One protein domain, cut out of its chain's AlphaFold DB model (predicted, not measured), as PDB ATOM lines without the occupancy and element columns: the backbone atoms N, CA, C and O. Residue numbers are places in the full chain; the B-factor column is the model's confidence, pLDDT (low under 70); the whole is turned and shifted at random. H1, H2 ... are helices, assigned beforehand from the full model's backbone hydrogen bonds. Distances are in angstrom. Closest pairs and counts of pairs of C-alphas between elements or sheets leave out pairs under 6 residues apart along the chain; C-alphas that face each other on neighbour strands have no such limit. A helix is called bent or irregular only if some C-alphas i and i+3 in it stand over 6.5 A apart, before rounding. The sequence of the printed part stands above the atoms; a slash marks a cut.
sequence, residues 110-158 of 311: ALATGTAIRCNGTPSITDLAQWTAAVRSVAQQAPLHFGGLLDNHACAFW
ATOM      1  N   ALA A 110     -58.351  19.697 -43.576       85.94
ATOM      2  CA  ALA A 110     -58.013  18.347 -44.028       85.94
ATOM      3  C   ALA A 110     -56.496  18.105 -44.150       85.94
ATOM      4  O   ALA A 110     -56.016  17.079 -43.668       85.94
ATOM      5  N   LEU A 111     -55.730  19.046 -44.719       82.69
ATOM      6  CA  LEU A 111     -54.269  18.938 -44.776       82.69
ATOM      7  C   LEU A 111     -53.653  18.996 -43.377       82.69
ATOM      8  O   LEU A 111     -52.824  18.153 -43.054       82.69
ATOM      9  N   ALA A 112     -54.108  19.911 -42.516       87.69
ATOM     10  CA  ALA A 112     -53.632  20.016 -41.136       87.69
ATOM     11  C   ALA A 112     -53.856  18.708 -40.356       87.69
ATOM     12  O   ALA A 112     -52.935  18.179 -39.731       87.69
ATOM     13  N   THR A 113     -55.063  18.143 -40.451       91.06
ATOM     14  CA  THR A 113     -55.415  16.876 -39.793       91.06
ATOM     15  C   THR A 113     -54.607  15.710 -40.359       91.06
ATOM     16  O   THR A 113     -54.043  14.920 -39.603       91.06
ATOM     17  N   GLY A 114     -54.510  15.610 -41.688       88.62
ATOM     18  CA  GLY A 114     -53.742  14.562 -42.355       88.62
ATOM     19  C   GLY A 114     -52.261  14.601 -41.982       88.62
ATOM     20  O   GLY A 114     -51.685  13.563 -41.662       88.62
ATOM     21  N   THR A 115     -51.661  15.790 -41.953       87.44
ATOM     22  CA  THR A 115     -50.274  15.995 -41.524       87.44
ATOM     23  C   THR A 115     -50.077  15.580 -40.071       87.44
ATOM     24  O   THR A 115     -49.191  14.774 -39.789       87.44
ATOM     25  N   ALA A 116     -50.943  16.027 -39.155       88.94
ATOM     26  CA  ALA A 116     -50.858  15.637 -37.750       88.94
ATOM     27  C   ALA A 116     -50.961  14.111 -37.562       88.94
ATOM     28  O   ALA A 116     -50.178  13.526 -36.812       88.94
ATOM     29  N   ILE A 117     -51.877  13.438 -38.270       89.75
ATOM     30  CA  ILE A 117     -52.011  11.974 -38.219       89.75
ATOM     31  C   ILE A 117     -50.752  11.293 -38.768       89.75
ATOM     32  O   ILE A 117     -50.217  10.394 -38.117       89.75
ATOM     33  N   ARG A 118     -50.253  11.716 -39.937       87.62
ATOM     34  CA  ARG A 118     -49.065  11.119 -40.572       87.62
ATOM     35  C   ARG A 118     -47.826  11.241 -39.691       87.62
ATOM     36  O   ARG A 118     -47.164  10.231 -39.455       87.62
ATOM     37  N   CYS A 119     -47.549  12.433 -39.161       88.31
ATOM     38  CA  CYS A 119     -46.347  12.678 -38.361       88.31
ATOM     39  C   CYS A 119     -46.372  11.965 -36.999       88.31
ATOM     40  O   CYS A 119     -45.320  11.614 -36.463       88.31
ATOM     41  N   ASN A 120     -47.553  11.686 -36.442       89.31
ATOM     42  CA  ASN A 120     -47.662  10.879 -35.226       89.31
ATOM     43  C   ASN A 120     -47.649   9.369 -35.525       89.31
ATOM     44  O   ASN A 120     -47.020   8.602 -34.800       89.31
ATOM     45  N   GLY A 121     -48.298   8.929 -36.604       86.19
ATOM     46  CA  GLY A 121     -48.663   7.527 -36.806       86.19
ATOM     47  C   GLY A 121     -47.537   6.575 -37.215       86.19
ATOM     48  O   GLY A 121     -47.666   5.376 -36.990       86.19
ATOM     49  N   THR A 122     -46.445   7.051 -37.818       79.81
ATOM     50  CA  THR A 122     -45.341   6.195 -38.302       79.81
ATOM     51  C   THR A 122     -43.998   6.873 -38.037       79.81
ATOM     52  O   THR A 122     -43.945   8.101 -38.091       79.81
ATOM     53  N   PRO A 123     -42.910   6.124 -37.766       84.31
ATOM     54  CA  PRO A 123     -41.565   6.684 -37.830       84.31
ATOM     55  C   PRO A 123     -41.338   7.457 -39.132       84.31
ATOM     56  O   PRO A 123     -41.631   6.957 -40.217       84.31
ATOM     57  N   SER A 124     -40.843   8.681 -39.000       83.94
ATOM     58  CA  SER A 124     -40.568   9.608 -40.093       83.94
ATOM     59  C   SER A 124     -39.155  10.167 -39.949       83.94
ATOM     60  O   SER A 124     -38.573  10.154 -38.860       83.94
ATOM     61  N   ILE A 125     -38.601  10.664 -41.053       87.44
ATOM     62  CA  ILE A 125     -37.353  11.424 -41.019       87.44
ATOM     63  C   ILE A 125     -37.645  12.752 -40.306       87.44
ATOM     64  O   ILE A 125     -38.490  13.524 -40.753       87.44
ATOM     65  N   THR A 126     -36.974  12.980 -39.175       86.69
ATOM     66  CA  THR A 126     -37.138  14.178 -38.324       86.69
ATOM     67  C   THR A 126     -35.992  15.180 -38.479       86.69
ATOM     68  O   THR A 126     -35.966  16.205 -37.812       86.69
ATOM     69  N   ASP A 127     -35.050  14.900 -39.379       88.88
ATOM     70  CA  ASP A 127     -33.977  15.811 -39.761       88.88
ATOM     71  C   ASP A 127     -34.239  16.364 -41.166       88.88
ATOM     72  O   ASP A 127     -34.435  15.614 -42.127       88.88
ATOM     73  N   LEU A 128     -34.249  17.691 -41.300       89.06
ATOM     74  CA  LEU A 128     -34.598  18.345 -42.560       89.06
ATOM     75  C   LEU A 128     -33.577  18.067 -43.671       89.06
ATOM     76  O   LEU A 128     -33.959  17.953 -44.839       89.06
ATOM     77  N   ALA A 129     -32.288  17.954 -43.340       91.81
ATOM     78  CA  ALA A 129     -31.250  17.698 -44.334       91.81
ATOM     79  C   ALA A 129     -31.376  16.275 -44.897       91.81
ATOM     80  O   ALA A 129     -31.349  16.090 -46.116       91.81
ATOM     81  N   GLN A 130     -31.614  15.288 -44.032       91.88
ATOM     82  CA  GLN A 130     -31.909  13.910 -44.422       91.88
ATOM     83  C   GLN A 130     -33.202  13.818 -45.233       91.88
ATOM     84  O   GLN A 130     -33.228  13.132 -46.255       91.88
ATOM     85  N   TRP A 131     -34.257  14.538 -44.835       90.00
ATOM     86  CA  TRP A 131     -35.507  14.591 -45.596       90.00
ATOM     87  C   TRP A 131     -35.273  15.141 -47.003       90.00
ATOM     88  O   TRP A 131     -35.667  14.529 -47.995       90.00
ATOM     89  N   THR A 132     -34.551  16.257 -47.099       89.62
ATOM     90  CA  THR A 132     -34.216  16.897 -48.376       89.62
ATOM     91  C   THR A 132     -33.401  15.963 -49.273       89.62
ATOM     92  O   THR A 132     -33.666  15.871 -50.472       89.62
ATOM     93  N   ALA A 133     -32.426  15.242 -48.712       91.00
ATOM     94  CA  ALA A 133     -31.634  14.263 -49.451       91.00
ATOM     95  C   ALA A 133     -32.492  13.088 -49.953       91.00
ATOM     96  O   ALA A 133     -32.371  12.699 -51.116       91.00
ATOM     97  N   ALA A 134     -33.397  12.571 -49.116       90.19
ATOM     98  CA  ALA A 134     -34.316  11.501 -49.491       90.19
ATOM     99  C   ALA A 134     -35.245  11.929 -50.639       90.19
ATOM    100  O   ALA A 134     -35.348  11.221 -51.640       90.19
ATOM    101  N   VAL A 135     -35.854  13.116 -50.551       88.12
ATOM    102  CA  VAL A 135     -36.729  13.634 -51.615       88.12
ATOM    103  C   VAL A 135     -35.953  13.857 -52.915       88.12
ATOM    104  O   VAL A 135     -36.435  13.465 -53.974       88.12
ATOM    105  N   ARG A 136     -34.729  14.402 -52.862       87.12
ATOM    106  CA  ARG A 136     -33.869  14.550 -54.054       87.12
ATOM    107  C   ARG A 136     -33.552  13.209 -54.715       87.12
ATOM    108  O   ARG A 136     -33.589  13.117 -55.939       87.12
ATOM    109  N   SER A 137     -33.277  12.173 -53.923       88.31
ATOM    110  CA  SER A 137     -33.058  10.819 -54.446       88.31
ATOM    111  C   SER A 137     -34.312  10.267 -55.127       88.31
ATOM    112  O   SER A 137     -34.210   9.658 -56.189       88.31
ATOM    113  N   VAL A 138     -35.497  10.481 -54.545       86.38
ATOM    114  CA  VAL A 138     -36.763  10.040 -55.153       86.38
ATOM    115  C   VAL A 138     -37.066  10.825 -56.426       86.38
ATOM    116  O   VAL A 138     -37.478  10.221 -57.410       86.38
ATOM    117  N   ALA A 139     -36.805  12.134 -56.459       81.81
ATOM    118  CA  ALA A 139     -37.023  12.969 -57.641       81.81
ATOM    119  C   ALA A 139     -36.256  12.465 -58.876       81.81
ATOM    120  O   ALA A 139     -36.777  12.520 -59.986       81.81
ATOM    121  N   GLN A 140     -35.057  11.905 -58.688       79.00
ATOM    122  CA  GLN A 140     -34.276  11.301 -59.776       79.00
ATOM    123  C   GLN A 140     -34.884   9.989 -60.301       79.00
ATOM    124  O   GLN A 140     -34.721   9.661 -61.474       79.00
ATOM    125  N   GLN A 141     -35.572   9.233 -59.445       81.44
ATOM    126  CA  GLN A 141     -36.142   7.923 -59.780       81.44
ATOM    127  C   GLN A 141     -37.594   8.023 -60.269       81.44
ATOM    128  O   GLN A 141     -38.034   7.221 -61.091       81.44
ATOM    129  N   ALA A 142     -38.335   9.010 -59.768       78.06
ATOM    130  CA  ALA A 142     -39.754   9.222 -60.014       78.06
ATOM    131  C   ALA A 142     -40.059  10.723 -60.222       78.06
ATOM    132  O   ALA A 142     -40.784  11.323 -59.421       78.06
ATOM    133  N   PRO A 143     -39.546  11.341 -61.307       72.19
ATOM    134  CA  PRO A 143     -39.668  12.782 -61.554       72.19
ATOM    135  C   PRO A 143     -41.119  13.274 -61.682       72.19
ATOM    136  O   PRO A 143     -41.386  14.450 -61.480       72.19
ATOM    137  N   LEU A 144     -42.080  12.386 -61.958       73.88
ATOM    138  CA  LEU A 144     -43.505  12.737 -62.011       73.88
ATOM    139  C   LEU A 144     -44.232  12.705 -60.667       73.88
ATOM    140  O   LEU A 144     -45.346  13.205 -60.577       73.88
ATOM    141  N   HIS A 145     -43.657  12.074 -59.646       72.56
ATOM    142  CA  HIS A 145     -44.400  11.726 -58.428       72.56
ATOM    143  C   HIS A 145     -43.757  12.276 -57.152       72.56
ATOM    144  O   HIS A 145     -44.304  12.109 -56.064       72.56
ATOM    145  N   PHE A 146     -42.607  12.949 -57.255       75.75
ATOM    146  CA  PHE A 146     -41.925  13.505 -56.087       75.75
ATOM    147  C   PHE A 146     -42.530  14.828 -55.593       75.75
ATOM    148  O   PHE A 146     -42.290  15.185 -54.443       75.75
ATOM    149  N   GLY A 147     -43.306  15.540 -56.422       70.69
ATOM    150  CA  GLY A 147     -43.884  16.849 -56.084       70.69
ATOM    151  C   GLY A 147     -44.664  16.821 -54.767       70.69
ATOM    152  O   GLY A 147     -44.315  17.536 -53.834       70.69
ATOM    153  N   GLY A 148     -45.600  15.880 -54.619       69.25
ATOM    154  CA  GLY A 148     -46.366  15.711 -53.376       69.25
ATOM    155  C   GLY A 148     -45.534  15.283 -52.156       69.25
ATOM    156  O   GLY A 148     -45.989  15.405 -51.017       69.25
ATOM    157  N   LEU A 149     -44.299  14.794 -52.335       74.06
ATOM    158  CA  LEU A 149     -43.393  14.566 -51.205       74.06
ATOM    159  C   LEU A 149     -42.844  15.882 -50.659       74.06
ATOM    160  O   LEU A 149     -42.613  15.963 -49.458       74.06
ATOM    161  N   LEU A 150     -42.674  16.920 -51.482       72.00
ATOM    162  CA  LEU A 150     -42.190  18.217 -51.003       72.00
ATOM    163  C   LEU A 150     -43.116  18.794 -49.927       72.00
ATOM    164  O   LEU A 150     -42.624  19.319 -48.930       72.00
ATOM    165  N   ASP A 151     -44.426  18.580 -50.041       68.94
ATOM    166  CA  ASP A 151     -45.427  19.076 -49.086       68.94
ATOM    167  C   ASP A 151     -45.452  18.320 -47.750       68.94
ATOM    168  O   ASP A 151     -46.018  18.786 -46.761       68.94
ATOM    169  N   ASN A 152     -44.797  17.158 -47.672       75.31
ATOM    170  CA  ASN A 152     -44.776  16.324 -46.469       75.31
ATOM    171  C   ASN A 152     -43.574  16.604 -45.541       75.31
ATOM    172  O   ASN A 152     -43.333  15.853 -44.594       75.31
ATOM    173  N   HIS A 153     -42.851  17.711 -45.746       82.62
ATOM    174  CA  HIS A 153     -41.708  18.114 -44.912       82.62
ATOM    175  C   HIS A 153     -42.085  18.495 -43.471       82.62
ATOM    176  O   HIS A 153     -41.213  18.558 -42.606       82.62
ATOM    177  N   ALA A 154     -43.370  18.726 -43.182       85.38
ATOM    178  CA  ALA A 154     -43.841  19.127 -41.856       85.38
ATOM    179  C   ALA A 154     -43.409  18.158 -40.739       85.38
ATOM    180  O   ALA A 154     -43.139  18.590 -39.618       85.38
ATOM    181  N   CYS A 155     -43.269  16.861 -41.042       86.31
ATOM    182  CA  CYS A 155     -42.830  15.880 -40.053       86.31
ATOM    183  C   CYS A 155     -41.370  16.063 -39.608       86.31
ATOM    184  O   CYS A 155     -41.034  15.615 -38.514       86.31
ATOM    185  N   ALA A 156     -40.534  16.755 -40.392       87.94
ATOM    186  CA  ALA A 156     -39.171  17.113 -39.992       87.94
ATOM    187  C   ALA A 156     -39.142  18.119 -38.828       87.94
ATOM    188  O   ALA A 156     -38.171  18.191 -38.088       87.94
ATOM    189  N   PHE A 157     -40.223  18.878 -38.637       86.25
ATOM    190  CA  PHE A 157     -40.354  19.877 -37.573       86.25
ATOM    191  C   PHE A 157     -41.290  19.416 -36.449       86.25
ATOM    192  O   PHE A 157     -41.539  20.151 -35.493       86.25
ATOM    193  N   TRP A 158     -41.846  18.208 -36.566       87.88
ATOM    194  CA  TRP A 158     -42.891  17.727 -35.679       87.88
ATOM    195  C   TRP A 158     -42.300  17.010 -34.467       87.88
ATOM    196  O   TRP A 158     -41.693  15.945 -34.585       87.88
TER     197      TRP A 158
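What this domain is: This is residues 110 to 158 of the 311 residues of a protein of Acidovorax caeni (UniProt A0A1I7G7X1). Two helices side by side, H2 and H3, make a helical hairpin, and H1 packs at a steep angle on H3, near the end away from the hairpin's turn. H3 is the middle part, touching both H1 and H2, while H1 and H2 are apart from each other, and residues 140 to 145 stick out at the turn. The printed part has 49 residues with three named helices, in the order H1, H2, H3, and no named strand; its class is all helix. It is compact, with a radius of gyration of the C-alphas of 11.0 A and spans of 29 by 22 by 14 A.

How they stand to each other: H1, residues 110 to 121, touches H3, residues 147 to 157, with residues 115 to 119 alone. Their closest C-alphas, those of Cys 119 and Cys 155, are 5.0 A apart. They run the same way at a steep tilt of 59 degrees. H2, residues 128 to 141, is apart from H1. H2 and H3 touch as a hairpin, opposite ways at a shallow tilt of 17 degrees; their closest C-alphas are those of Leu 128 and Ala 156, 5.4 A apart. Every O i to N i+4 pair is within hydrogen-bond range in H1, 9 of 10 in H2 and 0 of 7 in H3, where 4 of 8 O i to N i+3 pairs are within range.

Where its parts are: H1 begins at C-alpha 110, (-58.013, 18.347, -44.028), and measures 16.0 A from first to last C-alpha. H2 begins at C-alpha 128, (-34.598, 18.345, -42.560), and measures 20.2 A. H3 measures 19.1 A and ends at C-alpha 157, (-40.354, 19.877, -37.573). H3 is irregular: C-alphas 151 and 154 are 7.4 A apart, and its line is a rough one.

The domain as a whole: The two C-alphas farthest apart, those of Thr 113 and Gln 140, are 29.6 A apart. The printed part has no cut. The link from H1 to H2 is short and that from H2 to H3 is tight. The mean pLDDT of the printed part is 83.9, and residues 148 and 151 are under 70.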